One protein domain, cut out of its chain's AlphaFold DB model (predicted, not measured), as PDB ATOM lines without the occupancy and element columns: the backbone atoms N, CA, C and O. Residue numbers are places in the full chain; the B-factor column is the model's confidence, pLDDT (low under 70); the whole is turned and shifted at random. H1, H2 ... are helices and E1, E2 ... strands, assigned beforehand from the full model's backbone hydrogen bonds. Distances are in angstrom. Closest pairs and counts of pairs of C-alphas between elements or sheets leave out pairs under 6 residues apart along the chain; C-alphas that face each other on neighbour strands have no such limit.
ATOM      1  N   ALA A 113      38.291  43.884   2.642       71.50
ATOM      2  CA  ALA A 113      39.679  43.451   2.498       71.50
ATOM      3  C   ALA A 113      39.951  42.747   1.156       71.50
ATOM      4  O   ALA A 113      41.112  42.596   0.780       71.50
ATOM      5  N   HIS A 114      38.898  42.348   0.442       72.44
ATOM      6  CA  HIS A 114      38.970  41.599  -0.805       72.44
ATOM      7  C   HIS A 114      38.048  42.210  -1.875       72.44
ATOM      8  O   HIS A 114      36.998  41.642  -2.194       72.44
ATOM      9  N   PRO A 115      38.401  43.393  -2.413       71.94
ATOM     10  CA  PRO A 115      37.594  44.039  -3.436       71.94
ATOM     11  C   PRO A 115      37.487  43.150  -4.678       71.94
ATOM     12  O   PRO A 115      38.446  42.484  -5.069       71.94
ATOM     13  N   LEU A 116      36.312  43.165  -5.307       73.94
ATOM     14  CA  LEU A 116      36.114  42.481  -6.578       73.94
ATOM     15  C   LEU A 116      37.055  43.073  -7.632       73.94
ATOM     16  O   LEU A 116      37.170  44.303  -7.716       73.94
ATOM     17  N   PRO A 117      37.713  42.233  -8.441       62.78
ATOM     18  CA  PRO A 117      38.517  42.732  -9.533       62.78
ATOM     19  C   PRO A 117      37.612  43.420 -10.561       62.78
ATOM     20  O   PRO A 117      36.517  42.942 -10.860       62.78
ATOM     21  N   ARG A 118      38.075  44.556 -11.082       70.12
ATOM     22  CA  ARG A 118      37.438  45.264 -12.194       70.12
ATOM     23  C   ARG A 118      38.293  45.094 -13.432       70.12
ATOM     24  O   ARG A 118      39.514  45.189 -13.333       70.12
ATOM     25  N   LEU A 119      37.642  44.872 -14.567       70.25
ATOM     26  CA  LEU A 119      38.321  44.913 -15.856       70.25
ATOM     27  C   LEU A 119      38.799  46.338 -16.127       70.25
ATOM     28  O   LEU A 119      38.082  47.304 -15.825       70.25
ATOM     29  N   ASN A 120      39.991  46.462 -16.695       75.06
ATOM     30  CA  ASN A 120      40.440  47.750 -17.210       75.06
ATOM     31  C   ASN A 120      39.597  48.136 -18.441       75.06
ATOM     32  O   ASN A 120      38.970  47.285 -19.071       75.06
ATOM     33  N   ASP A 121      39.538  49.419 -18.792       75.69
ATOM     34  CA  ASP A 121      38.668  49.866 -19.890       75.69
ATOM     35  C   ASP A 121      39.112  49.327 -21.267       75.69
ATOM     36  O   ASP A 121      38.276  49.118 -22.141       75.69
ATOM     37  N   ASP A 122      40.401  49.029 -21.445       73.50
ATOM     38  CA  ASP A 122      40.979  48.382 -22.633       73.50
ATOM     39  C   ASP A 122      40.637  46.887 -22.747       73.50
ATOM     40  O   ASP A 122      40.718  46.300 -23.826       73.50
ATOM     41  N   GLU A 123      40.215  46.267 -21.649       70.88
ATOM     42  CA  GLU A 123      39.783  44.873 -21.588       70.88
ATOM     43  C   GLU A 123      38.295  44.690 -21.942       70.88
ATOM     44  O   GLU A 123      37.849  43.567 -22.212       70.88
ATOM     45  N   VAL A 124      37.510  45.769 -21.942       80.19
ATOM     46  CA  VAL A 124      36.072  45.736 -22.226       80.19
ATOM     47  C   VAL A 124      35.843  45.714 -23.737       80.19
ATOM     48  O   VAL A 124      36.223  46.628 -24.462       80.19
ATOM     49  N   THR A 125      35.171  44.668 -24.218       83.75
ATOM     50  CA  THR A 125      34.847  44.491 -25.646       83.75
ATOM     51  C   THR A 125      33.341  44.585 -25.868       83.75
ATOM     52  O   THR A 125      32.598  44.199 -24.970       83.75
ATOM     53  N   PRO A 126      32.844  45.072 -27.017       89.56
ATOM     54  CA  PRO A 126      31.417  45.012 -27.314       89.56
ATOM     55  C   PRO A 126      30.912  43.566 -27.258       89.56
ATOM     56  O   PRO A 126      31.454  42.701 -27.943       89.56
ATOM     57  N   ARG A 127      29.893  43.313 -26.436       93.62
ATOM     58  CA  ARG A 127      29.231  42.009 -26.289       93.62
ATOM     59  C   ARG A 127      27.728  42.147 -26.425       93.62
ATOM     60  O   ARG A 127      27.167  43.200 -26.119       93.62
ATOM     61  N   ARG A 128      27.056  41.075 -26.824       96.31
ATOM     62  CA  ARG A 128      25.600  40.979 -26.849       96.31
ATOM     63  C   ARG A 128      25.147  39.864 -25.919       96.31
ATOM     64  O   ARG A 128      25.543  38.717 -26.079       96.31
ATOM     65  N   LEU A 129      24.301  40.201 -24.953       97.38
ATOM     66  CA  LEU A 129      23.821  39.269 -23.935       97.38
ATOM     67  C   LEU A 129      22.317  39.067 -24.078       97.38
ATOM     68  O   LEU A 129      21.568  40.041 -24.195       97.38
ATOM     69  N   LEU A 130      21.882  37.813 -24.023       96.75
ATOM     70  CA  LEU A 130      20.482  37.468 -23.805       96.75
ATOM     71  C   LEU A 130      20.302  37.138 -22.325       96.75
ATOM     72  O   LEU A 130      21.034  36.314 -21.794       96.75
ATOM     73  N   VAL A 131      19.341  37.757 -21.653       96.88
ATOM     74  CA  VAL A 131      19.008  37.454 -20.259       96.88
ATOM     75  C   VAL A 131      17.670  36.738 -20.230       96.88
ATOM     76  O   VAL A 131      16.642  37.345 -20.523       96.88
ATOM     77  N   LEU A 132      17.684  35.460 -19.864       95.12
ATOM     78  CA  LEU A 132      16.491  34.667 -19.605       95.12
ATOM     79  C   LEU A 132      16.105  34.802 -18.140       95.12
ATOM     80  O   LEU A 132      16.852  34.381 -17.256       95.12
ATOM     81  N   ILE A 133      14.937  35.381 -17.884       93.50
ATOM     82  CA  ILE A 133      14.490  35.673 -16.523       93.50
ATOM     83  C   ILE A 133      13.227  34.893 -16.169       93.50
ATOM     84  O   ILE A 133      12.246  34.888 -16.919       93.50
ATOM     85  N   SER A 134      13.251  34.215 -15.023       91.81
ATOM     86  CA  SER A 134      12.115  33.413 -14.572       91.81
ATOM     87  C   SER A 134      10.888  34.291 -14.266       91.81
ATOM     88  O   SER A 134      11.020  35.451 -13.849       91.81
ATOM     89  N   PRO A 135       9.663  33.745 -14.378       90.44
ATOM     90  CA  PRO A 135       8.455  34.446 -13.943       90.44
ATOM     91  C   PRO A 135       8.483  34.844 -12.460       90.44
ATOM     92  O   PRO A 135       7.851  35.823 -12.070       90.44
ATOM     93  N   GLU A 136       9.187  34.080 -11.621       86.69
ATOM     94  CA  GLU A 136       9.366  34.381 -10.199       86.69
ATOM     95  C   GLU A 136      10.232  35.630  -9.996       86.69
ATOM     96  O   GLU A 136       9.825  36.543  -9.276       86.69
ATOM     97  N   ALA A 137      11.366  35.722 -10.696       89.50
ATOM     98  CA  ALA A 137      12.232  36.893 -10.667       89.50
ATOM     99  C   ALA A 137      11.513  38.154 -11.169       89.50
ATOM    100  O   ALA A 137      11.628  39.203 -10.542       89.50
ATOM    101  N   LEU A 138      10.715  38.048 -12.238       91.75
ATOM    102  CA  LEU A 138       9.936  39.171 -12.782       91.75
ATOM    103  C   LEU A 138       8.890  39.726 -11.810       91.75
ATOM    104  O   LEU A 138       8.602  40.920 -11.827       91.75
ATOM    105  N   ARG A 139       8.302  38.866 -10.969       90.75
ATOM    106  CA  ARG A 139       7.323  39.270  -9.946       90.75
ATOM    107  C   ARG A 139       7.972  39.802  -8.671       90.75
ATOM    108  O   ARG A 139       7.258  40.302  -7.803       90.75
ATOM    109  N   SER A 140       9.292  39.676  -8.535       88.31
ATOM    110  CA  SER A 140      10.004  40.161  -7.359       88.31
ATOM    111  C   SER A 140       9.902  41.688  -7.255       88.31
ATOM    112  O   SER A 140      10.110  42.380  -8.257       88.31
ATOM    113  N   PRO A 141       9.666  42.248  -6.054       88.62
ATOM    114  CA  PRO A 141       9.725  43.695  -5.844       88.62
ATOM    115  C   PRO A 141      11.109  44.285  -6.162       88.62
ATOM    116  O   PRO A 141      11.216  45.476  -6.444       88.62
ATOM    117  N   ASP A 142      12.154  43.453  -6.161       88.12
ATOM    118  CA  ASP A 142      13.538  43.844  -6.437       88.12
ATOM    119  C   ASP A 142      13.890  43.802  -7.940       88.12
ATOM    120  O   ASP A 142      14.998  44.178  -8.335       88.12
ATOM    121  N   TYR A 143      12.955  43.395  -8.812       92.19
ATOM    122  CA  TYR A 143      13.182  43.335 -10.259       92.19
ATOM    123  C   TYR A 143      13.650  44.663 -10.886       92.19
ATOM    124  O   TYR A 143      14.574  44.618 -11.699       92.19
ATOM    125  N   PRO A 144      13.133  45.855 -10.515       93.06
ATOM    126  CA  PRO A 144      13.645  47.117 -11.056       93.06
ATOM    127  C   PRO A 144      15.141  47.334 -10.782       93.06
ATOM    128  O   PRO A 144      15.856  47.864 -11.632       93.06
ATOM    129  N   VAL A 145      15.630  46.891  -9.620       89.88
ATOM    130  CA  VAL A 145      17.046  46.996  -9.240       89.88
ATOM    131  C   VAL A 145      17.889  45.982 -10.019       89.88
ATOM    132  O   VAL A 145      18.956  46.324 -10.530       89.88
ATOM    133  N   CYS A 146      17.384  44.755 -10.175       92.69
ATOM    134  CA  CYS A 146      17.966  43.751 -11.067       92.69
ATOM    135  C   CYS A 146      18.102  44.300 -12.497       92.69
ATOM    136  O   CYS A 146      19.195  44.283 -13.059       92.69
ATOM    137  N   LEU A 147      17.025  44.853 -13.066       95.31
ATOM    138  CA  LEU A 147      17.003  45.407 -14.420       95.31
ATOM    139  C   LEU A 147      18.009  46.551 -14.598       95.31
ATOM    140  O   LEU A 147      18.717  46.577 -15.603       95.31
ATOM    141  N   ALA A 148      18.130  47.450 -13.617       94.94
ATOM    142  CA  ALA A 148      19.150  48.496 -13.635       94.94
ATOM    143  C   ALA A 148      20.570  47.900 -13.693       94.94
ATOM    144  O   ALA A 148      21.368  48.292 -14.539       94.94
ATOM    145  N   SER A 149      20.862  46.874 -12.884       94.88
ATOM    146  CA  SER A 149      22.177  46.208 -12.898       94.88
ATOM    147  C   SER A 149      22.502  45.506 -14.228       94.88
ATOM    148  O   SER A 149      23.668  45.403 -14.613       94.88
ATOM    149  N   LEU A 150      21.474  45.050 -14.953       95.81
ATOM    150  CA  LEU A 150      21.612  44.485 -16.297       95.81
ATOM    151  C   LEU A 150      21.916  45.571 -17.337       95.81
ATOM    152  O   LEU A 150      22.732  45.358 -18.227       95.81
ATOM    153  N   GLN A 151      21.296  46.744 -17.218       94.44
ATOM    154  CA  GLN A 151      21.539  47.882 -18.113       94.44
ATOM    155  C   GLN A 151      22.915  48.528 -17.891       94.44
ATOM    156  O   GLN A 151      23.476  49.113 -18.814       94.44
ATOM    157  N   GLU A 152      23.482  48.390 -16.692       93.88
ATOM    158  CA  GLU A 152      24.803  48.913 -16.317       93.88
ATOM    159  C   GLU A 152      25.976  47.978 -16.678       93.88
ATOM    160  O   GLU A 152      27.126  48.263 -16.332       93.88
ATOM    161  N   GLN A 153      25.722  46.866 -17.382       94.81
ATOM    162  CA  GLN A 153      26.779  45.945 -17.811       94.81
ATOM    163  C   GLN A 153      27.729  46.618 -18.812       94.81
ATOM    164  O   GLN A 153      27.350  46.971 -19.932       94.81
ATOM    165  N   ARG A 154      29.000  46.779 -18.425       93.19
ATOM    166  CA  ARG A 154      29.979  47.532 -19.219       93.19
ATOM    167  C   ARG A 154      30.270  46.847 -20.554       93.19
ATOM    168  O   ARG A 154      30.653  45.679 -20.607       93.19
ATOM    169  N   GLY A 155      30.119  47.604 -21.642       92.25
ATOM    170  CA  GLY A 155      30.380  47.129 -23.004       92.25
ATOM    171  C   GLY A 155      29.383  46.089 -23.522       92.25
ATOM    172  O   GLY A 155      29.644  45.480 -24.554       92.25
ATOM    173  N   CYS A 156      28.256  45.872 -22.840       95.50
ATOM    174  CA  CYS A 156      27.287  44.839 -23.194       95.50
ATOM    175  C   CYS A 156      25.972  45.453 -23.691       95.50
ATOM    176  O   CYS A 156      25.368  46.286 -23.023       95.50
ATOM    177  N   THR A 157      25.480  44.994 -24.841       96.75
ATOM    178  CA  THR A 157      24.094  45.213 -25.269       96.75
ATOM    179  C   THR A 157      23.238  44.092 -24.698       96.75
ATOM    180  O   THR A 157      23.407  42.934 -25.081       96.75
ATOM    181  N   VAL A 158      22.328  44.424 -23.783       97.12
ATOM    182  CA  VAL A 158      21.524  43.434 -23.057       97.12
ATOM    183  C   VAL A 158      20.099  43.373 -23.595       97.12
ATOM    184  O   VAL A 158      19.417  44.391 -23.689       97.12
ATOM    185  N   VAL A 159      19.641  42.164 -23.916       96.69
ATOM    186  CA  VAL A 159      18.252  41.863 -24.279       96.69
ATOM    187  C   VAL A 159      17.652  40.997 -23.179       96.69
ATOM    188  O   VAL A 159      18.130  39.893 -22.947       96.69
ATOM    189  N   VAL A 160      16.615  41.483 -22.500       96.00
ATOM    190  CA  VAL A 160      15.906  40.718 -21.461       96.00
ATOM    191  C   VAL A 160      14.706  40.016 -22.084       96.00
ATOM    192  O   VAL A 160      13.902  40.657 -22.756       96.00
ATOM    193  N   ASN A 161      14.583  38.712 -21.848       94.44
ATOM    194  CA  ASN A 161      13.516  37.864 -22.360       94.44
ATOM    195  C   ASN A 161      12.910  37.044 -21.208       94.44
ATOM    196  O   ASN A 161      13.616  36.227 -20.607       94.44
ATOM    197  N   PRO A 162      11.621  37.230 -20.871       94.25
ATOM    198  CA  PRO A 162      10.927  36.346 -19.941       94.25
ATOM    199  C   PRO A 162      11.033  34.888 -20.393       94.25
ATOM    200  O   PRO A 162      10.790  34.580 -21.555       94.25
ATOM    201  N   LEU A 163      11.354  33.969 -19.483       90.69
ATOM    202  CA  LEU A 163      11.470  32.545 -19.824       90.69
ATOM    203  C   LEU A 163      10.126  31.931 -20.275       90.69
ATOM    204  O   LEU A 163      10.101  30.915 -20.962       90.69
ATOM    205  N   SER A 164       8.998  32.557 -19.921       88.12
ATOM    206  CA  SER A 164       7.665  32.186 -20.419       88.12
ATOM    207  C   SER A 164       7.491  32.419 -21.923       88.12
ATOM    208  O   SER A 164       6.674  31.748 -22.568       88.12
ATOM    209  N   ASP A 165       8.244  33.363 -22.477       90.38
ATOM    210  CA  ASP A 165       8.076  33.846 -23.839       90.38
ATOM    211  C   ASP A 165       8.908  32.993 -24.811       90.38
ATOM    212  O   ASP A 165       9.871  32.335 -24.405       90.38
ATOM    213  N   PRO A 166       8.546  32.939 -26.106       87.62
ATOM    214  CA  PRO A 166       9.356  32.242 -27.101       87.62
ATOM    215  C   PRO A 166      10.789  32.785 -27.139       87.62
ATOM    216  O   PRO A 166      10.995  33.998 -27.116       87.62
ATOM    217  N   LEU A 167      11.775  31.888 -27.235       88.81
ATOM    218  CA  LEU A 167      13.169  32.289 -27.417       88.81
ATOM    219  C   LEU A 167      13.364  33.002 -28.772       88.81
ATOM    220  O   LEU A 167      12.660  32.682 -29.739       88.81
ATOM    221  N   PRO A 168      14.334  33.930 -28.877       88.44
ATOM    222  CA  PRO A 168      14.746  34.496 -30.157       88.44
ATOM    223  C   PRO A 168      15.120  33.407 -31.170       88.44
ATOM    224  O   PRO A 168      15.729  32.400 -30.819       88.44
ATOM    225  N   THR A 169      14.791  33.626 -32.445       84.00
ATOM    226  CA  THR A 169      14.985  32.631 -33.518       84.00
ATOM    227  C   THR A 169      16.459  32.337 -33.819       84.00
ATOM    228  O   THR A 169      16.773  31.280 -34.353       84.00
ATOM    229  N   GLN A 170      17.353  33.271 -33.493       88.38
ATOM    230  CA  GLN A 170      18.800  33.168 -33.669       88.38
ATOM    231  C   GLN A 170      19.469  33.457 -32.325       88.38
ATOM    232  O   GLN A 170      19.397  34.586 -31.834       88.38
ATOM    233  N   LEU A 171      20.057  32.428 -31.709       90.94
ATOM    234  CA  LEU A 171      20.785  32.542 -30.439       90.94
ATOM    235  C   LEU A 171      22.291  32.767 -30.642       90.94
ATOM    236  O   LEU A 171      22.935  33.354 -29.781       90.94
ATOM    237  N   ASP A 172      22.820  32.392 -31.804       88.38
ATOM    238  CA  ASP A 172      24.215  32.550 -32.240       88.38
ATOM    239  C   ASP A 172      24.676  34.016 -32.330       88.38
ATOM    240  O   ASP A 172      25.867  34.313 -32.313       88.38
ATOM    241  N   VAL A 173      23.734  34.963 -32.385       93.00
ATOM    242  CA  VAL A 173      24.031  36.406 -32.356       93.00
ATOM    243  C   VAL A 173      24.427  36.928 -30.971       93.00
ATOM    244  O   VAL A 173      24.820  38.092 -30.859       93.00
ATOM    245  N   TYR A 174      24.246  36.130 -29.917       95.81
ATOM    246  CA  TYR A 174      24.591  36.481 -28.543       95.81
ATOM    247  C   TYR A 174      25.919  35.831 -28.156       95.81
ATOM    248  O   TYR A 174      26.178  34.693 -28.515       95.81
ATOM    249  N   ASP A 175      26.748  36.534 -27.386       94.94
ATOM    250  CA  ASP A 175      28.014  36.001 -26.869       94.94
ATOM    251  C   ASP A 175      27.807  35.088 -25.648       94.94
ATOM    252  O   ASP A 175      28.627  34.216 -25.364       94.94
ATOM    253  N   ALA A 176      26.734  35.316 -24.888       96.62
ATOM    254  CA  ALA A 176      26.361  34.517 -23.728       96.62
ATOM    255  C   ALA A 176      24.873  34.683 -23.406       96.62
ATOM    256  O   ALA A 176      24.275  35.740 -23.652       96.62
ATOM    257  N   ILE A 177      24.295  33.652 -22.789       96.69
ATOM    258  CA  ILE A 177      22.922  33.675 -22.288       96.69
ATOM    259  C   ILE A 177      22.946  33.640 -20.765       96.69
ATOM    260  O   ILE A 177      23.346  32.646 -20.175       96.69
ATOM    261  N   ILE A 178      22.522  34.711 -20.103       97.25
ATOM    262  CA  ILE A 178      22.434  34.765 -18.644       97.25
ATOM    263  C   ILE A 178      21.066  34.237 -18.224       97.25
ATOM    264  O   ILE A 178      20.046  34.826 -18.566       97.25
ATOM    265  N   TRP A 179      21.031  33.156 -17.454       95.81
ATOM    266  CA  TRP A 179      19.801  32.632 -16.872       95.81
ATOM    267  C   TRP A 179      19.690  33.042 -15.404       95.81
ATOM    268  O   TRP A 179      20.595  32.804 -14.601       95.81
ATOM    269  N   MET A 180      18.577  33.689 -15.057       93.44
ATOM    270  CA  MET A 180      18.317  34.235 -13.726       93.44
ATOM    271  C   MET A 180      16.972  33.743 -13.203       93.44
ATOM    272  O   MET A 180      15.913  34.102 -13.721       93.44
ATOM    273  N   ARG A 181      17.011  32.962 -12.119       91.25
ATOM    274  CA  ARG A 181      15.798  32.510 -11.424       91.25
ATOM    275  C   ARG A 181      15.303  33.479 -10.362       91.25
ATOM    276  O   ARG A 181      14.145  33.405  -9.961       91.25
ATOM    277  N   THR A 182      16.162  34.382  -9.912       90.25
ATOM    278  CA  THR A 182      15.857  35.395  -8.900       90.25
ATOM    279  C   THR A 182      16.191  36.781  -9.440       90.25
ATOM    280  O   THR A 182      17.009  36.917 -10.350       90.25
ATOM    281  N   ALA A 183      15.584  37.825  -8.871       91.50
ATOM    282  CA  ALA A 183      15.920  39.215  -9.185       91.50
ATOM    283  C   ALA A 183      17.245  39.640  -8.520       91.50
ATOM    284  O   ALA A 183      17.286  40.581  -7.729       91.50
ATOM    285  N   ALA A 184      18.322  38.898  -8.782       92.81
ATOM    286  CA  ALA A 184      19.654  39.205  -8.284       92.81
ATOM    287  C   ALA A 184      20.231  40.437  -8.991       92.81
ATOM    288  O   ALA A 184      20.009  40.645 -10.179       92.81
ATOM    289  N   MET A 185      21.033  41.228  -8.287       93.38
ATOM    290  CA  MET A 185      21.861  42.241  -8.939       93.38
ATOM    291  C   MET A 185      23.148  41.601  -9.450       93.38
ATOM    292  O   MET A 185      23.799  40.870  -8.704       93.38
ATOM    293  N   LEU A 186      23.551  41.911 -10.680       93.88
ATOM    294  CA  LEU A 186      24.856  41.519 -11.214       93.88
ATOM    295  C   LEU A 186      25.867  42.653 -11.041       93.88
ATOM    296  O   LEU A 186      25.522  43.832 -11.111       93.88
ATOM    297  N   VAL A 187      27.138  42.313 -10.830       91.75
ATOM    298  CA  VAL A 187      28.211  43.321 -10.824       91.75
ATOM    299  C   VAL A 187      28.437  43.878 -12.239       91.75
ATOM    300  O   VAL A 187      28.187  43.153 -13.203       91.75
ATOM    301  N   PRO A 188      28.952  45.114 -12.413       91.94
ATOM    302  CA  PRO A 188      29.026  45.769 -13.731       91.94
ATOM    303  C   PRO A 188      29.811  45.021 -14.824       91.94
ATOM    304  O   PRO A 188      29.574  45.247 -16.007       91.94
ATOM    305  N   ASP A 189      30.744  44.145 -14.441       91.38
ATOM    306  CA  ASP A 189      31.597  43.380 -15.368       91.38
ATOM    307  C   ASP A 189      31.142  41.931 -15.576       91.38
ATOM    308  O   ASP A 189      31.826  41.172 -16.265       91.38
ATOM    309  N   TYR A 190      30.012  41.521 -14.985       93.69
ATOM    310  CA  TYR A 190      29.559  40.129 -15.019       93.69
ATOM    311  C   TYR A 190      29.482  39.598 -16.454       93.69
ATOM    312  O   TYR A 190      30.020  38.533 -16.745       93.69
ATOM    313  N   GLY A 191      28.877  40.366 -17.364       94.06
ATOM    314  CA  GLY A 191      28.721  39.990 -18.767       94.06
ATOM    315  C   GLY A 191      30.043  39.719 -19.489       94.06
ATOM    316  O   GLY A 191      30.180  38.701 -20.164       94.06
ATOM    317  N   GLN A 192      31.046  40.585 -19.302       91.81
ATOM    318  CA  GLN A 192      32.379  40.406 -19.894       91.81
ATOM    319  C   GLN A 192      33.068  39.154 -19.346       91.81
ATOM    320  O   GLN A 192      33.659  38.380 -20.102       91.81
ATOM    321  N   ILE A 193      32.985  38.949 -18.028       90.62
ATOM    322  CA  ILE A 193      33.581  37.796 -17.349       90.62
ATOM    323  C   ILE A 193      32.925  36.499 -17.835       90.62
ATOM    324  O   ILE A 193      33.637  35.556 -18.173       90.62
ATOM    325  N   ALA A 194      31.595  36.471 -17.933       92.56
ATOM    326  CA  ALA A 194      30.841  35.326 -18.429       92.56
ATOM    327  C   ALA A 194      31.230  34.955 -19.868       92.56
ATOM    328  O   ALA A 194      31.556  33.799 -20.130       92.56
ATOM    329  N   CYS A 195      31.287  35.930 -20.784       91.50
ATOM    330  CA  CYS A 195      31.690  35.684 -22.176       91.50
ATOM    331  C   CYS A 195      33.115  35.119 -22.266       91.50
ATOM    332  O   CYS A 195      33.378  34.188 -23.023       91.50
ATOM    333  N   ARG A 196      34.049  35.650 -21.466       88.38
ATOM    334  CA  ARG A 196      35.424  35.130 -21.402       88.38
ATOM    335  C   ARG A 196      35.463  33.704 -20.861       88.38
ATOM    336  O   ARG A 196      36.176  32.875 -21.413       88.38
ATOM    337  N   ALA A 197      34.695  33.411 -19.817       86.25
ATOM    338  CA  ALA A 197      34.659  32.084 -19.214       86.25
ATOM    339  C   ALA A 197      34.078  31.019 -20.158       86.25
ATOM    340  O   ALA A 197      34.507  29.876 -20.099       86.25
ATOM    341  N   LEU A 198      33.140  31.390 -21.033       87.12
ATOM    342  CA  LEU A 198      32.537  30.478 -22.011       87.12
ATOM    343  C   LEU A 198      33.348  30.353 -23.317       87.12
ATOM    344  O   LEU A 198      33.080  29.469 -24.125       87.12
ATOM    345  N   SER A 199      34.363  31.200 -23.524       83.19
ATOM    346  CA  SER A 199      35.116  31.271 -24.789       83.19
ATOM    347  C   SER A 199      35.940  30.023 -25.133       83.19
ATOM    348  O   SER A 199      36.332  29.849 -26.283       83.19
ATOM    349  N   ASP A 200      36.193  29.147 -24.161       80.62
ATOM    350  CA  ASP A 200      36.927  27.892 -24.343       80.62
ATOM    351  C   ASP A 200      36.022  26.694 -24.696       80.62
ATOM    352  O   ASP A 200      36.468  25.547 -24.653       80.62
ATOM    353  N   GLY A 201      34.755  26.955 -25.039       84.56
ATOM    354  CA  GLY A 201      33.758  25.930 -25.350       84.56
ATOM    355  C   GLY A 201      33.026  25.383 -24.122       84.56
ATOM    356  O   GLY A 201      32.285  24.405 -24.234       84.56
ATOM    357  N   SER A 202      33.215  25.989 -22.946       93.00
ATOM    358  CA  SER A 202      32.420  25.666 -21.759       93.00
ATOM    359  C   SER A 202      30.933  25.957 -21.975       93.00
ATOM    360  O   SER A 202      30.556  26.913 -22.648       93.00
ATOM    361  N   ILE A 203      30.077  25.147 -21.355       96.44
ATOM    362  CA  ILE A 203      28.617  25.262 -21.459       96.44
ATOM    363  C   ILE A 203      28.056  26.157 -20.358       96.44
ATOM    364  O   ILE A 203      27.146  26.938 -20.618       96.44
ATOM    365  N   LEU A 204      28.577  26.036 -19.136       97.50
ATOM    366  CA  LEU A 204      28.052  26.721 -17.958       97.50
ATOM    367  C   LEU A 204      29.151  27.534 -17.279       97.50
ATOM    368  O   LEU A 204      30.216  27.013 -16.953       97.50
ATOM    369  N   PHE A 205      28.847  28.787 -16.972       96.50
ATOM    370  CA  PHE A 205      29.622  29.632 -16.079       96.50
ATOM    371  C   PHE A 205      28.776  30.036 -14.872       96.50
ATOM    372  O   PHE A 205      27.648  30.505 -15.024       96.50
ATOM    373  N   TYR A 206      29.326  29.909 -13.668       96.25
ATOM    374  CA  TYR A 206      28.693  30.430 -12.461       96.25
ATOM    375  C   TYR A 206      29.714  31.023 -11.490       96.25
ATOM    376  O   TYR A 206      30.908  30.717 -11.527       96.25
ATOM    377  N   ALA A 207      29.223  31.883 -10.602       93.62
ATOM    378  CA  ALA A 207      30.037  32.588  -9.626       93.62
ATOM    379  C   ALA A 207      29.451  32.485  -8.215       93.62
ATOM    380  O   ALA A 207      28.332  32.000  -8.008       93.62
ATOM    381  N   ASP A 208      30.207  32.944  -7.221       93.56
ATOM    382  CA  ASP A 208      29.697  33.072  -5.861       93.56
ATOM    383  C   ASP A 208      28.648  34.195  -5.784       93.56
ATOM    384  O   ASP A 208      28.571  35.063  -6.657       93.56
ATOM    385  N   HIS A 209      27.806  34.163  -4.753       92.38
ATOM    386  CA  HIS A 209      26.819  35.216  -4.525       92.38
ATOM    387  C   HIS A 209      26.742  35.549  -3.043       92.38
ATOM    388  O   HIS A 209      27.147  34.755  -2.196       92.38
ATOM    389  N   ASP A 210      26.199  36.711  -2.724       90.81
ATOM    390  CA  ASP A 210      25.801  37.071  -1.366       90.81
ATOM    391  C   ASP A 210      24.403  37.693  -1.376       90.81
ATOM    392  O   ASP A 210      23.758  37.762  -2.423       90.81
ATOM    393  N   THR A 211      23.923  38.108  -0.212       87.00
ATOM    394  CA  THR A 211      22.639  38.781  -0.061       87.00
ATOM    395  C   THR A 211      22.863  40.269   0.182       87.00
ATOM    396  O   THR A 211      23.612  40.644   1.084       87.00
ATOM    397  N   HIS A 212      22.200  41.140  -0.579       79.19
ATOM    398  CA  HIS A 212      22.238  42.583  -0.360       79.19
ATOM    399  C   HIS A 212      21.086  43.034   0.550       79.19
ATOM    400  O   HIS A 212      19.911  42.784   0.281       79.19
ATOM    401  N   LEU A 213      21.427  43.740   1.632       68.88
ATOM    402  CA  LEU A 213      20.466  44.461   2.482       68.88
ATOM    403  C   LEU A 213      20.280  45.914   2.020       68.88
ATOM    404  O   LEU A 213      19.273  46.557   2.310       68.88
ATOM    405  N   SER A 214      21.307  46.466   1.375       62.47
ATOM    406  CA  SER A 214      21.340  47.801   0.773       62.47
ATOM    407  C   SER A 214      22.490  47.871  -0.237       62.47
ATOM    408  O   SER A 214      23.293  46.944  -0.306       62.47
ATOM    409  N   THR A 215      22.644  48.990  -0.948       54.94
ATOM    410  CA  THR A 215      23.730  49.194  -1.931       54.94
ATOM    411  C   THR A 215      25.149  49.039  -1.363       54.94
ATOM    412  O   THR A 215      26.090  48.848  -2.126       54.94
ATOM    413  N   ILE A 216      25.331  49.136  -0.039       59.19
ATOM    414  CA  ILE A 216      26.653  49.120   0.615       59.19
ATOM    415  C   ILE A 216      26.830  47.903   1.538       59.19
ATOM    416  O   ILE A 216      27.961  47.490   1.802       59.19
ATOM    417  N   LEU A 217      25.738  47.325   2.045       68.62
ATOM    418  CA  LEU A 217      25.779  46.258   3.047       68.62
ATOM    419  C   LEU A 217      25.330  44.927   2.450       68.62
ATOM    420  O   LEU A 217      24.187  44.795   2.006       68.62
ATOM    421  N   HIS A 218      26.233  43.952   2.518       79.06
ATOM    422  CA  HIS A 218      26.025  42.586   2.058       79.06
ATOM    423  C   HIS A 218      26.216  41.610   3.217       79.06
ATOM    424  O   HIS A 218      27.015  41.863   4.121       79.06
ATOM    425  N   GLU A 219      25.506  40.492   3.168       80.38
ATOM    426  CA  GLU A 219      25.506  39.445   4.186       80.38
ATOM    427  C   GLU A 219      25.337  38.054   3.566       80.38
ATOM    428  O   GLU A 219      25.105  37.926   2.366       80.38
ATOM    429  N   ARG A 220      25.450  37.008   4.396       80.31
ATOM    430  CA  ARG A 220      25.131  35.614   4.030       80.31
ATOM    431  C   ARG A 220      25.739  35.150   2.688       80.31
ATOM    432  O   ARG A 220      25.002  34.678   1.819       80.31
ATOM    433  N   PRO A 221      27.070  35.248   2.498       88.12
ATOM    434  CA  PRO A 221      27.694  34.756   1.277       88.12
ATOM    435  C   PRO A 221      27.415  33.267   1.082       88.12
ATOM    436  O   PRO A 221      27.432  32.482   2.032       88.12
ATOM    437  N   PHE A 222      27.216  32.878  -0.167       89.31
ATOM    438  CA  PHE A 222      27.309  31.502  -0.612       89.31
ATOM    439  C   PHE A 222      28.544  31.366  -1.501       89.31
ATOM    440  O   PHE A 222      28.483  31.577  -2.722       89.31
ATOM    441  N   PHE A 223      29.665  30.996  -0.875       89.94
ATOM    442  CA  PHE A 223      30.842  30.548  -1.610       89.94
ATOM    443  C   PHE A 223      30.677  29.084  -1.990       89.94
ATOM    444  O   PHE A 223      30.581  28.184  -1.154       89.94
ATOM    445  N   LYS A 224      30.564  28.855  -3.285       91.56
ATOM    446  CA  LYS A 224      30.151  27.563  -3.812       91.56
ATOM    447  C   LYS A 224      31.362  26.634  -3.895       91.56
ATOM    448  O   LYS A 224      32.494  27.117  -4.001       91.56
ATOM    449  N   PRO A 225      31.150  25.312  -3.836       90.50
ATOM    450  CA  PRO A 225      32.168  24.371  -4.278       90.50
ATOM    451  C   PRO A 225      32.366  24.475  -5.800       90.50
ATOM    452  O   PRO A 225      31.613  25.166  -6.501       90.50
ATOM    453  N   ALA A 226      33.335  23.720  -6.316       91.12
ATOM    454  CA  ALA A 226      33.347  23.349  -7.725       91.12
ATOM    455  C   ALA A 226      32.040  22.623  -8.105       91.12
ATOM    456  O   ALA A 226      31.246  22.238  -7.241       91.12
ATOM    457  N   PHE A 227      31.805  22.456  -9.410       94.50
ATOM    458  CA  PHE A 227      30.511  22.003  -9.911       94.50
ATOM    459  C   PHE A 227      30.089  20.666  -9.284       94.50
ATOM    460  O   PHE A 227      30.796  19.665  -9.391       94.50
ATOM    461  N   SER A 228      28.936  20.689  -8.614       94.00
ATOM    462  CA  SER A 228      28.444  19.639  -7.717       94.00
ATOM    463  C   SER A 228      26.969  19.377  -8.053       94.00
ATOM    464  O   SER A 228      26.082  20.053  -7.513       94.00
ATOM    465  N   PRO A 229      26.686  18.497  -9.033       92.44
ATOM    466  CA  PRO A 229      25.330  18.258  -9.531       92.44
ATOM    467  C   PRO A 229      24.399  17.615  -8.494       92.44
ATOM    468  O   PRO A 229      23.185  17.842  -8.541       92.44
ATOM    469  N   GLU A 230      24.931  16.850  -7.533       91.62
ATOM    470  CA  GLU A 230      24.128  16.321  -6.429       91.62
ATOM    471  C   GLU A 230      23.699  17.437  -5.477       91.62
ATOM    472  O   GLU A 230      22.510  17.543  -5.182       91.62
ATOM    473  N   LEU A 231      24.623  18.319  -5.069       91.81
ATOM    474  CA  LEU A 231      24.270  19.480  -4.246       91.81
ATOM    475  C   LEU A 231      23.282  20.398  -4.967       91.81
ATOM    476  O   LEU A 231      22.380  20.928  -4.322       91.81
ATOM    477  N   LEU A 232      23.424  20.566  -6.286       91.12
ATOM    478  CA  LEU A 232      22.504  21.367  -7.094       91.12
ATOM    479  C   LEU A 232      21.076  20.809  -6.985       91.12
ATOM    480  O   LEU A 232      20.124  21.547  -6.783       91.12
ATOM    481  N   GLY A 233      20.922  19.482  -6.981       88.38
ATOM    482  CA  GLY A 233      19.634  18.826  -6.738       88.38
ATOM    483  C   GLY A 233      19.038  19.038  -5.336       88.38
ATOM    484  O   GLY A 233      17.873  18.707  -5.130       88.38
ATOM    485  N   GLN A 234      19.799  19.574  -4.376       85.88
ATOM    486  CA  GLN A 234      19.341  19.848  -3.006       85.88
ATOM    487  C   GLN A 234      19.186  21.343  -2.711       85.88
ATOM    488  O   GLN A 234      18.325  21.742  -1.925       85.88
ATOM    489  N   VAL A 235      20.054  22.168  -3.294       87.69
ATOM    490  CA  VAL A 235      20.137  23.607  -3.058       87.69
ATOM    491  C   VAL A 235      20.383  24.295  -4.388       87.69
ATOM    492  O   VAL A 235      21.402  24.055  -5.036       87.69
ATOM    493  N   ASP A 236      19.496  25.218  -4.751       88.31
ATOM    494  CA  ASP A 236      19.669  25.998  -5.964       88.31
ATOM    495  C   ASP A 236      20.700  27.108  -5.801       88.31
ATOM    496  O   ASP A 236      20.393  28.288  -5.648       88.31
ATOM    497  N   TYR A 237      21.964  26.711  -5.873       90.12
ATOM    498  CA  TYR A 237      23.071  27.644  -5.839       90.12
ATOM    499  C   TYR A 237      23.277  28.390  -7.169       90.12
ATOM    500  O   TYR A 237      24.064  29.334  -7.188       90.12
ATOM    501  N   LEU A 238      22.577  28.053  -8.260       92.25
ATOM    502  CA  LEU A 238      22.660  28.782  -9.538       92.25
ATOM    503  C   LEU A 238      21.621  29.911  -9.650       92.25
ATOM    504  O   LEU A 238      21.759  30.781 -10.509       92.25
ATOM    505  N   ALA A 239      20.631  29.964  -8.749       86.44
ATOM    506  CA  ALA A 239      19.492  30.885  -8.849       86.44
ATOM    507  C   ALA A 239      19.859  32.377  -8.938       86.44
ATOM    508  O   ALA A 239      19.087  33.181  -9.472       86.44
ATOM    509  N   ALA A 240      21.022  32.754  -8.396       86.88
ATOM    510  CA  ALA A 240      21.534  34.124  -8.367       86.88
ATOM    511  C   ALA A 240      22.115  34.607  -9.712       86.88
ATOM    512  O   ALA A 240      22.696  35.690  -9.766       86.88
ATOM    513  N   GLY A 241      21.997  33.805 -10.772       89.44
ATOM    514  CA  GLY A 241      22.475  34.121 -12.113       89.44
ATOM    515  C   GLY A 241      23.678  33.271 -12.511       89.44
ATOM    516  O   GLY A 241      24.745  33.351 -11.892       89.44
ATOM    517  N   CYS A 242      23.516  32.498 -13.581       96.31
ATOM    518  CA  CYS A 242      24.596  31.810 -14.285       96.31
ATOM    519  C   CYS A 242      24.559  32.164 -15.778       96.31
ATOM    520  O   CYS A 242      23.557  32.678 -16.273       96.31
ATOM    521  N   ALA A 243      25.653  31.913 -16.493       97.50
ATOM    522  CA  ALA A 243      25.721  32.104 -17.936       97.50
ATOM    523  C   ALA A 243      25.857  30.766 -18.665       97.50
ATOM    524  O   ALA A 243      26.555  29.864 -18.204       97.50
ATOM    525  N   LEU A 244      25.187  30.667 -19.803       96.88
ATOM    526  CA  LEU A 244      25.068  29.491 -20.645       96.88
ATOM    527  C   LEU A 244      25.642  29.780 -22.032       96.88
ATOM    528  O   LEU A 244      25.507  30.896 -22.548       96.88
ATOM    529  N   SER A 245      26.232  28.752 -22.638       95.75
ATOM    530  CA  SER A 245      26.607  28.765 -24.049       95.75
ATOM    531  C   SER A 245      25.355  28.936 -24.931       95.75
ATOM    532  O   SER A 245      24.396  28.168 -24.778       95.75
ATOM    533  N   PRO A 246      25.345  29.920 -25.851       94.50
ATOM    534  CA  PRO A 246      24.255  30.100 -26.805       94.50
ATOM    535  C   PRO A 246      24.038  28.881 -27.706       94.50
ATOM    536  O   PRO A 246      22.894  28.467 -27.895       94.50
ATOM    537  N   ASP A 247      25.126  28.276 -28.189       92.75
ATOM    538  CA  ASP A 247      25.092  27.098 -29.062       92.75
ATOM    539  C   ASP A 247      24.449  25.910 -28.347       92.75
ATOM    540  O   ASP A 247      23.539  25.270 -28.872       92.75
ATOM    541  N   TRP A 248      24.853  25.668 -27.097       93.69
ATOM    542  CA  TRP A 248      24.280  24.591 -26.299       93.69
ATOM    543  C   TRP A 248      22.783  24.797 -26.057       93.69
ATOM    544  O   TRP A 248      22.011  23.844 -26.172       93.69
ATOM    545  N   LEU A 249      22.348  26.028 -25.748       92.62
ATOM    546  CA  LEU A 249      20.930  26.312 -25.520       92.62
ATOM    547  C   LEU A 249      20.094  26.152 -26.797       92.62
ATOM    548  O   LEU A 249      18.960  25.683 -26.717       92.62
ATOM    549  N   ALA A 250      20.641  26.507 -27.961       90.75
ATOM    550  CA  ALA A 250      19.961  26.330 -29.243       90.75
ATOM    551  C   ALA A 250      19.605  24.857 -29.512       90.75
ATOM    552  O   ALA A 250      18.558  24.571 -30.094       90.75
ATOM    553  N   GLU A 251      20.424  23.924 -29.021       89.50
ATOM    554  CA  GLU A 251      20.178  22.481 -29.108       89.50
ATOM    555  C   GLU A 251      19.125  21.977 -28.100       89.50
ATOM    556  O   GLU A 251      18.548  20.908 -28.301       89.50
ATOM    557  N   GLN A 252      18.830  22.737 -27.036       85.06
ATOM    558  CA  GLN A 252      17.936  22.326 -25.943       85.06
ATOM    559  C   GLN A 252      16.430  22.560 -26.215       85.06
ATOM    560  O   GLN A 252      15.582  22.080 -25.462       85.06
ATOM    561  N   GLY A 253      16.048  23.292 -27.268       75.25
ATOM    562  CA  GLY A 253      14.638  23.548 -27.610       75.25
ATOM    563  C   GLY A 253      13.992  24.713 -26.839       75.25
ATOM    564  O   GLY A 253      14.548  25.807 -26.807       75.25
ATOM    565  N   ARG A 254      12.776  24.528 -26.279       70.19
ATOM    566  CA  ARG A 254      12.044  25.549 -25.483       70.19
ATOM    567  C   ARG A 254      12.079  25.179 -23.996       70.19
ATOM    568  O   ARG A 254      11.180  24.468 -23.543       70.19
ATOM    569  N   PRO A 255      13.083  25.634 -23.240       79.12
ATOM    570  CA  PRO A 255      13.286  25.153 -21.892       79.12
ATOM    571  C   PRO A 255      12.518  26.016 -20.880       79.12
ATOM    572  O   PRO A 255      12.503  27.242 -20.974       79.12
ATOM    573  N   ASP A 256      11.873  25.375 -19.910       87.06
ATOM    574  CA  ASP A 256      11.429  26.032 -18.680       87.06
ATOM    575  C   ASP A 256      12.508  25.906 -17.587       87.06
ATOM    576  O   ASP A 256      13.558  25.291 -17.797       87.06
ATOM    577  N   ASP A 257      12.269  26.505 -16.414       87.12
ATOM    578  CA  ASP A 257      13.241  26.470 -15.315       87.12
ATOM    579  C   ASP A 257      13.577  25.033 -14.892       87.12
ATOM    580  O   ASP A 257      14.736  24.742 -14.608       87.12
ATOM    581  N   SER A 258      12.587  24.135 -14.861       87.62
ATOM    582  CA  SER A 258      12.776  22.733 -14.480       87.62
ATOM    583  C   SER A 258      13.655  22.003 -15.487       87.62
ATOM    584  O   SER A 258      14.625  21.354 -15.106       87.62
ATOM    585  N   TYR A 259      13.361  22.153 -16.773       88.88
ATOM    586  CA  TYR A 259      14.114  21.523 -17.841       88.88
ATOM    587  C   TYR A 259      15.576  21.988 -17.863       88.88
ATOM    588  O   TYR A 259      16.473  21.144 -17.897       88.88
ATOM    589  N   LEU A 260      15.834  23.303 -17.768       89.12
ATOM    590  CA  LEU A 260      17.207  23.821 -17.665       89.12
ATOM    591  C   LEU A 260      17.929  23.222 -16.466       89.12
ATOM    592  O   LEU A 260      19.066  22.772 -16.593       89.12
ATOM    593  N   TYR A 261      17.259  23.183 -15.316       89.12
ATOM    594  CA  TYR A 261      17.827  22.624 -14.101       89.12
ATOM    595  C   TYR A 261      18.296  21.185 -14.297       89.12
ATOM    596  O   TYR A 261      19.425  20.840 -13.949       89.12
ATOM    597  N   GLU A 262      17.435  20.353 -14.878       88.50
ATOM    598  CA  GLU A 262      17.741  18.947 -15.088       88.50
ATOM    599  C   GLU A 262      18.875  18.762 -16.089       88.50
ATOM    600  O   GLU A 262      19.798  17.994 -15.829       88.50
ATOM    601  N   MET A 263      18.870  19.496 -17.203       91.06
ATOM    602  CA  MET A 263      19.941  19.403 -18.198       91.06
ATOM    603  C   MET A 263      21.292  19.835 -17.627       91.06
ATOM    604  O   MET A 263      22.295  19.151 -17.833       91.06
ATOM    605  N   LEU A 264      21.330  20.908 -16.831       93.00
ATOM    606  CA  LEU A 264      22.571  21.366 -16.209       93.00
ATOM    607  C   LEU A 264      23.150  20.340 -15.230       93.00
ATOM    608  O   LEU A 264      24.367  20.191 -15.169       93.00
ATOM    609  N   ARG A 265      22.315  19.574 -14.516       91.38
ATOM    610  CA  ARG A 265      22.779  18.506 -13.605       91.38
ATOM    611  C   ARG A 265      23.501  17.357 -14.313       91.38
ATOM    612  O   ARG A 265      24.213  16.608 -13.649       91.38
ATOM    613  N   HIS A 266      23.347  17.227 -15.629       90.62
ATOM    614  CA  HIS A 266      24.024  16.208 -16.433       90.62
ATOM    615  C   HIS A 266      25.378  16.672 -16.992       90.62
ATOM    616  O   HIS A 266      26.083  15.875 -17.614       90.62
ATOM    617  N   LEU A 267      25.767  17.934 -16.778       93.06
ATOM    618  CA  LEU A 267      27.062  18.438 -17.232       93.06
ATOM    619  C   LEU A 267      28.220  17.802 -16.456       93.06
ATOM    620  O   LEU A 267      28.157  17.585 -15.247       93.06
ATOM    621  N   SER A 268      29.326  17.553 -17.153       90.56
ATOM    622  CA  SER A 268      30.591  17.189 -16.512       90.56
ATOM    623  C   SER A 268      31.330  18.436 -16.026       90.56
ATOM    624  O   SER A 268      31.225  19.503 -16.628       90.56
ATOM    625  N   SER A 269      32.177  18.307 -14.999       87.75
ATOM    626  CA  SER A 269      32.973  19.434 -14.485       87.75
ATOM    627  C   SER A 269      33.867  20.092 -15.549       87.75
ATOM    628  O   SER A 269      34.178  21.271 -15.430       87.75
ATOM    629  N   SER A 270      34.250  19.368 -16.610       85.81
ATOM    630  CA  SER A 270      35.044  19.913 -17.724       85.81
ATOM    631  C   SER A 270      34.288  20.945 -18.570       85.81
ATOM    632  O   SER A 270      34.904  21.858 -19.122       85.81
ATOM    633  N   GLN A 271      32.958  20.843 -18.613       93.56
ATOM    634  CA  GLN A 271      32.056  21.729 -19.353       93.56
ATOM    635  C   GLN A 271      31.616  22.944 -18.524       93.56
ATOM    636  O   GLN A 271      30.832  23.763 -19.003       93.56
ATOM    637  N   VAL A 272      32.085  23.051 -17.278       94.44
ATOM    638  CA  VAL A 272      31.654  24.078 -16.332       94.44
ATOM    639  C   VAL A 272      32.839  24.930 -15.890       94.44
ATOM    640  O   VAL A 272      33.953  24.447 -15.684       94.44
ATOM    641  N   ARG A 273      32.600  26.229 -15.725       91.38
ATOM    642  CA  ARG A 273      33.545  27.185 -15.153       91.38
ATOM    643  C   ARG A 273      32.931  27.812 -13.913       91.38
ATOM    644  O   ARG A 273      31.870  28.428 -13.965       91.38
ATOM    645  N   HIS A 274      33.623  27.663 -12.791       92.25
ATOM    646  CA  HIS A 274      33.287  28.334 -11.544       92.25
ATOM    647  C   HIS A 274      34.318  29.415 -11.265       92.25
ATOM    648  O   HIS A 274      35.517  29.133 -11.232       92.25
ATOM    649  N   LEU A 275      33.850  30.639 -11.039       87.94
ATOM    650  CA  LEU A 275      34.687  31.706 -10.515       87.94
ATOM    651  C   LEU A 275      34.268  32.015  -9.069       87.94
ATOM    652  O   LEU A 275      33.202  32.598  -8.867       87.94
ATOM    653  N   PRO A 276      35.082  31.653  -8.060       88.06
ATOM    654  CA  PRO A 276      34.798  31.882  -6.637       88.06
ATOM    655  C   PRO A 276      34.924  33.365  -6.234       88.06
ATOM    656  O   PRO A 276      35.735  33.754  -5.394       88.06
ATOM    657  N   LEU A 277      34.134  34.223  -6.876       87.31
ATOM    658  CA  LEU A 277      33.981  35.647  -6.603       87.31
ATOM    659  C   LEU A 277      32.492  35.955  -6.471       87.31
ATOM    660  O   LEU A 277      31.698  35.456  -7.264       87.31
ATOM    661  N   CYS A 278      32.109  36.786  -5.499       90.12
ATOM    662  CA  CYS A 278      30.721  37.227  -5.348       90.12
ATOM    663  C   CYS A 278      30.347  38.216  -6.460       90.12
ATOM    664  O   CYS A 278      30.448  39.426  -6.260       90.12
ATOM    665  N   LEU A 279      29.964  37.703  -7.633       91.69
ATOM    666  CA  LEU A 279      29.622  38.505  -8.815       91.69
ATOM    667  C   LEU A 279      28.116  38.774  -8.950       91.69
ATOM    668  O   LEU A 279      27.705  39.505  -9.852       91.69
ATOM    669  N   SER A 280      27.301  38.216  -8.057       92.88
ATOM    670  CA  SER A 280      25.884  38.546  -7.958       92.88
ATOM    671  C   SER A 280      25.404  38.671  -6.516       92.88
ATOM    672  O   SER A 280      26.014  38.155  -5.574       92.88
ATOM    673  N   HIS A 281      24.312  39.414  -6.347       91.50
ATOM    674  CA  HIS A 281      23.784  39.816  -5.052       91.50
ATOM    675  C   HIS A 281      22.274  39.577  -5.003       91.50
ATOM    676  O   HIS A 281      21.494  40.325  -5.596       91.50
ATOM    677  N   LEU A 282      21.849  38.547  -4.277       89.62
ATOM    678  CA  LEU A 282      20.442  38.232  -4.051       89.62
ATOM    679  C   LEU A 282      19.781  39.301  -3.180       89.62
ATOM    680  O   LEU A 282      20.416  39.801  -2.250       89.62
ATOM    681  N   PRO A 283      18.514  39.648  -3.420       81.88
ATOM    682  CA  PRO A 283      17.796  40.527  -2.514       81.88
ATOM    683  C   PRO A 283      17.507  39.829  -1.184       81.88
ATOM    684  O   PRO A 283      17.229  38.630  -1.131       81.88
ATOM    685  N   ALA A 284      17.535  40.586  -0.086       73.31
ATOM    686  CA  ALA A 284      17.237  40.061   1.250       73.31
ATOM    687  C   ALA A 284      15.821  39.467   1.384       73.31
ATOM    688  O   ALA A 284      15.580  38.638   2.263       73.31
ATOM    689  N   SER A 285      14.898  39.847   0.498       66.94
ATOM    690  CA  SER A 285      13.565  39.248   0.368       66.94
ATOM    691  C   SER A 285      13.615  37.748   0.025       66.94
ATOM    692  O   SER A 285      12.709  37.006   0.394       66.94
ATOM    693  N   VAL A 286      14.710  37.278  -0.585       69.12
ATOM    694  CA  VAL A 286      14.938  35.891  -1.036       69.12
ATOM    695  C   VAL A 286      15.735  35.076   0.009       69.12
ATOM    696  O   VAL A 286      16.295  34.030  -0.283       69.12
ATOM    697  N   SER A 287      15.761  35.518   1.276       52.59
ATOM    698  CA  SER A 287      16.586  35.003   2.395       52.59
ATOM    699  C   SER A 287      16.354  33.528   2.843       52.59
ATOM    700  O   SER A 287      16.785  33.149   3.939       52.59
TER     701      SER A 287
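What this domain is: This is residues 113 to 287 of the 758 residues of a protein of Gluconacetobacter sacchari (UniProt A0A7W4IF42). A strongly twisted sheet of seven strands curls round one helix, H3; H5 is on the sheet's opposite face, while H6 only grazes the sheet and H4 packs on H6. H1 and H2 make the crossover from E1 to E2, and residues 113 to 126 form a tail far from the middle. The printed part has 175 residues with six named helices and seven named strands, in the order E1 H1 H2 E2 E3 H3 E4 E5 H4 E6 H5 H6 E7; the class is mixed, helices and strands. The sheet is branched, with parallel and antiparallel pairs. The whole is compact and rounded, with a radius of gyration of the C-alphas of 14.9 A and spans of 41 by 40 by 32 A.

Where its parts are: Find C-alpha 127 at (29.231, 42.009, -26.289), where E1 begins; it runs 18.8 A to residue 133. Look next for E2, residues 156 to 162, 18.7 A; E3, 176 to 180; E6, 242 to 244; E4, 204 to 212, 24.4 A; and E5, 218 to 222. E7, residues 272 to 283, 25.6 A, bends by 81 degrees at residue 276 and ends at C-alpha 283 (17.796, 40.527, -2.514). The helices are H1, 135 to 139; H2, 143 to 151, 12.3 A; H3, 190 to 198, 12.3 A; H4, 229 to 232; H5, 246 to 251; and H6, 257 to 265, 12.5 A.

How they stand to each other: Beside E1, look for parallel E2 on one side, N 131 and O 159 at 2.8 A, and parallel E3 on the other, N 132 and O 178 at 2.8 A. E6 is antiparallel to E3, N 244 and O 177 at 2.7 A, and to E4, N 205 and O 243 at 2.8 A. E5 forms a hairpin with E4, N 211 and O 219 at 2.8 A; E7 is parallel to E4 on the other side, N 212 and O 282 at 2.8 A. E1, H1, H2 and E2 make a strand-helix-strand unit, two parallel neighbour strands with helices between, its crossover right-handed. The sheet curls round H3, whose closest C-alphas to E3 are Cys 195 and Ala 176, 5.7 A. H2 is on the sheet, its closest C-alphas to E2 Gln 151 and Val 158, 6.7 A; H1 only grazes it. H4 touches H6 at the C-alphas of Pro 229 and Arg 265, 4.8 A. Every O i to N i+4 pair is within hydrogen-bond range in H1, H2, H3, H5 and H6; H4 is too short for one.

The domain as a whole: The C-alphas of Ala 113 and Thr 169, the two farthest apart, are 45.0 A apart. The printed part has no cut; the link from E2 to E3 is long. Confidence is under 70 at residues 117, 213 to 217 and 285 to 287.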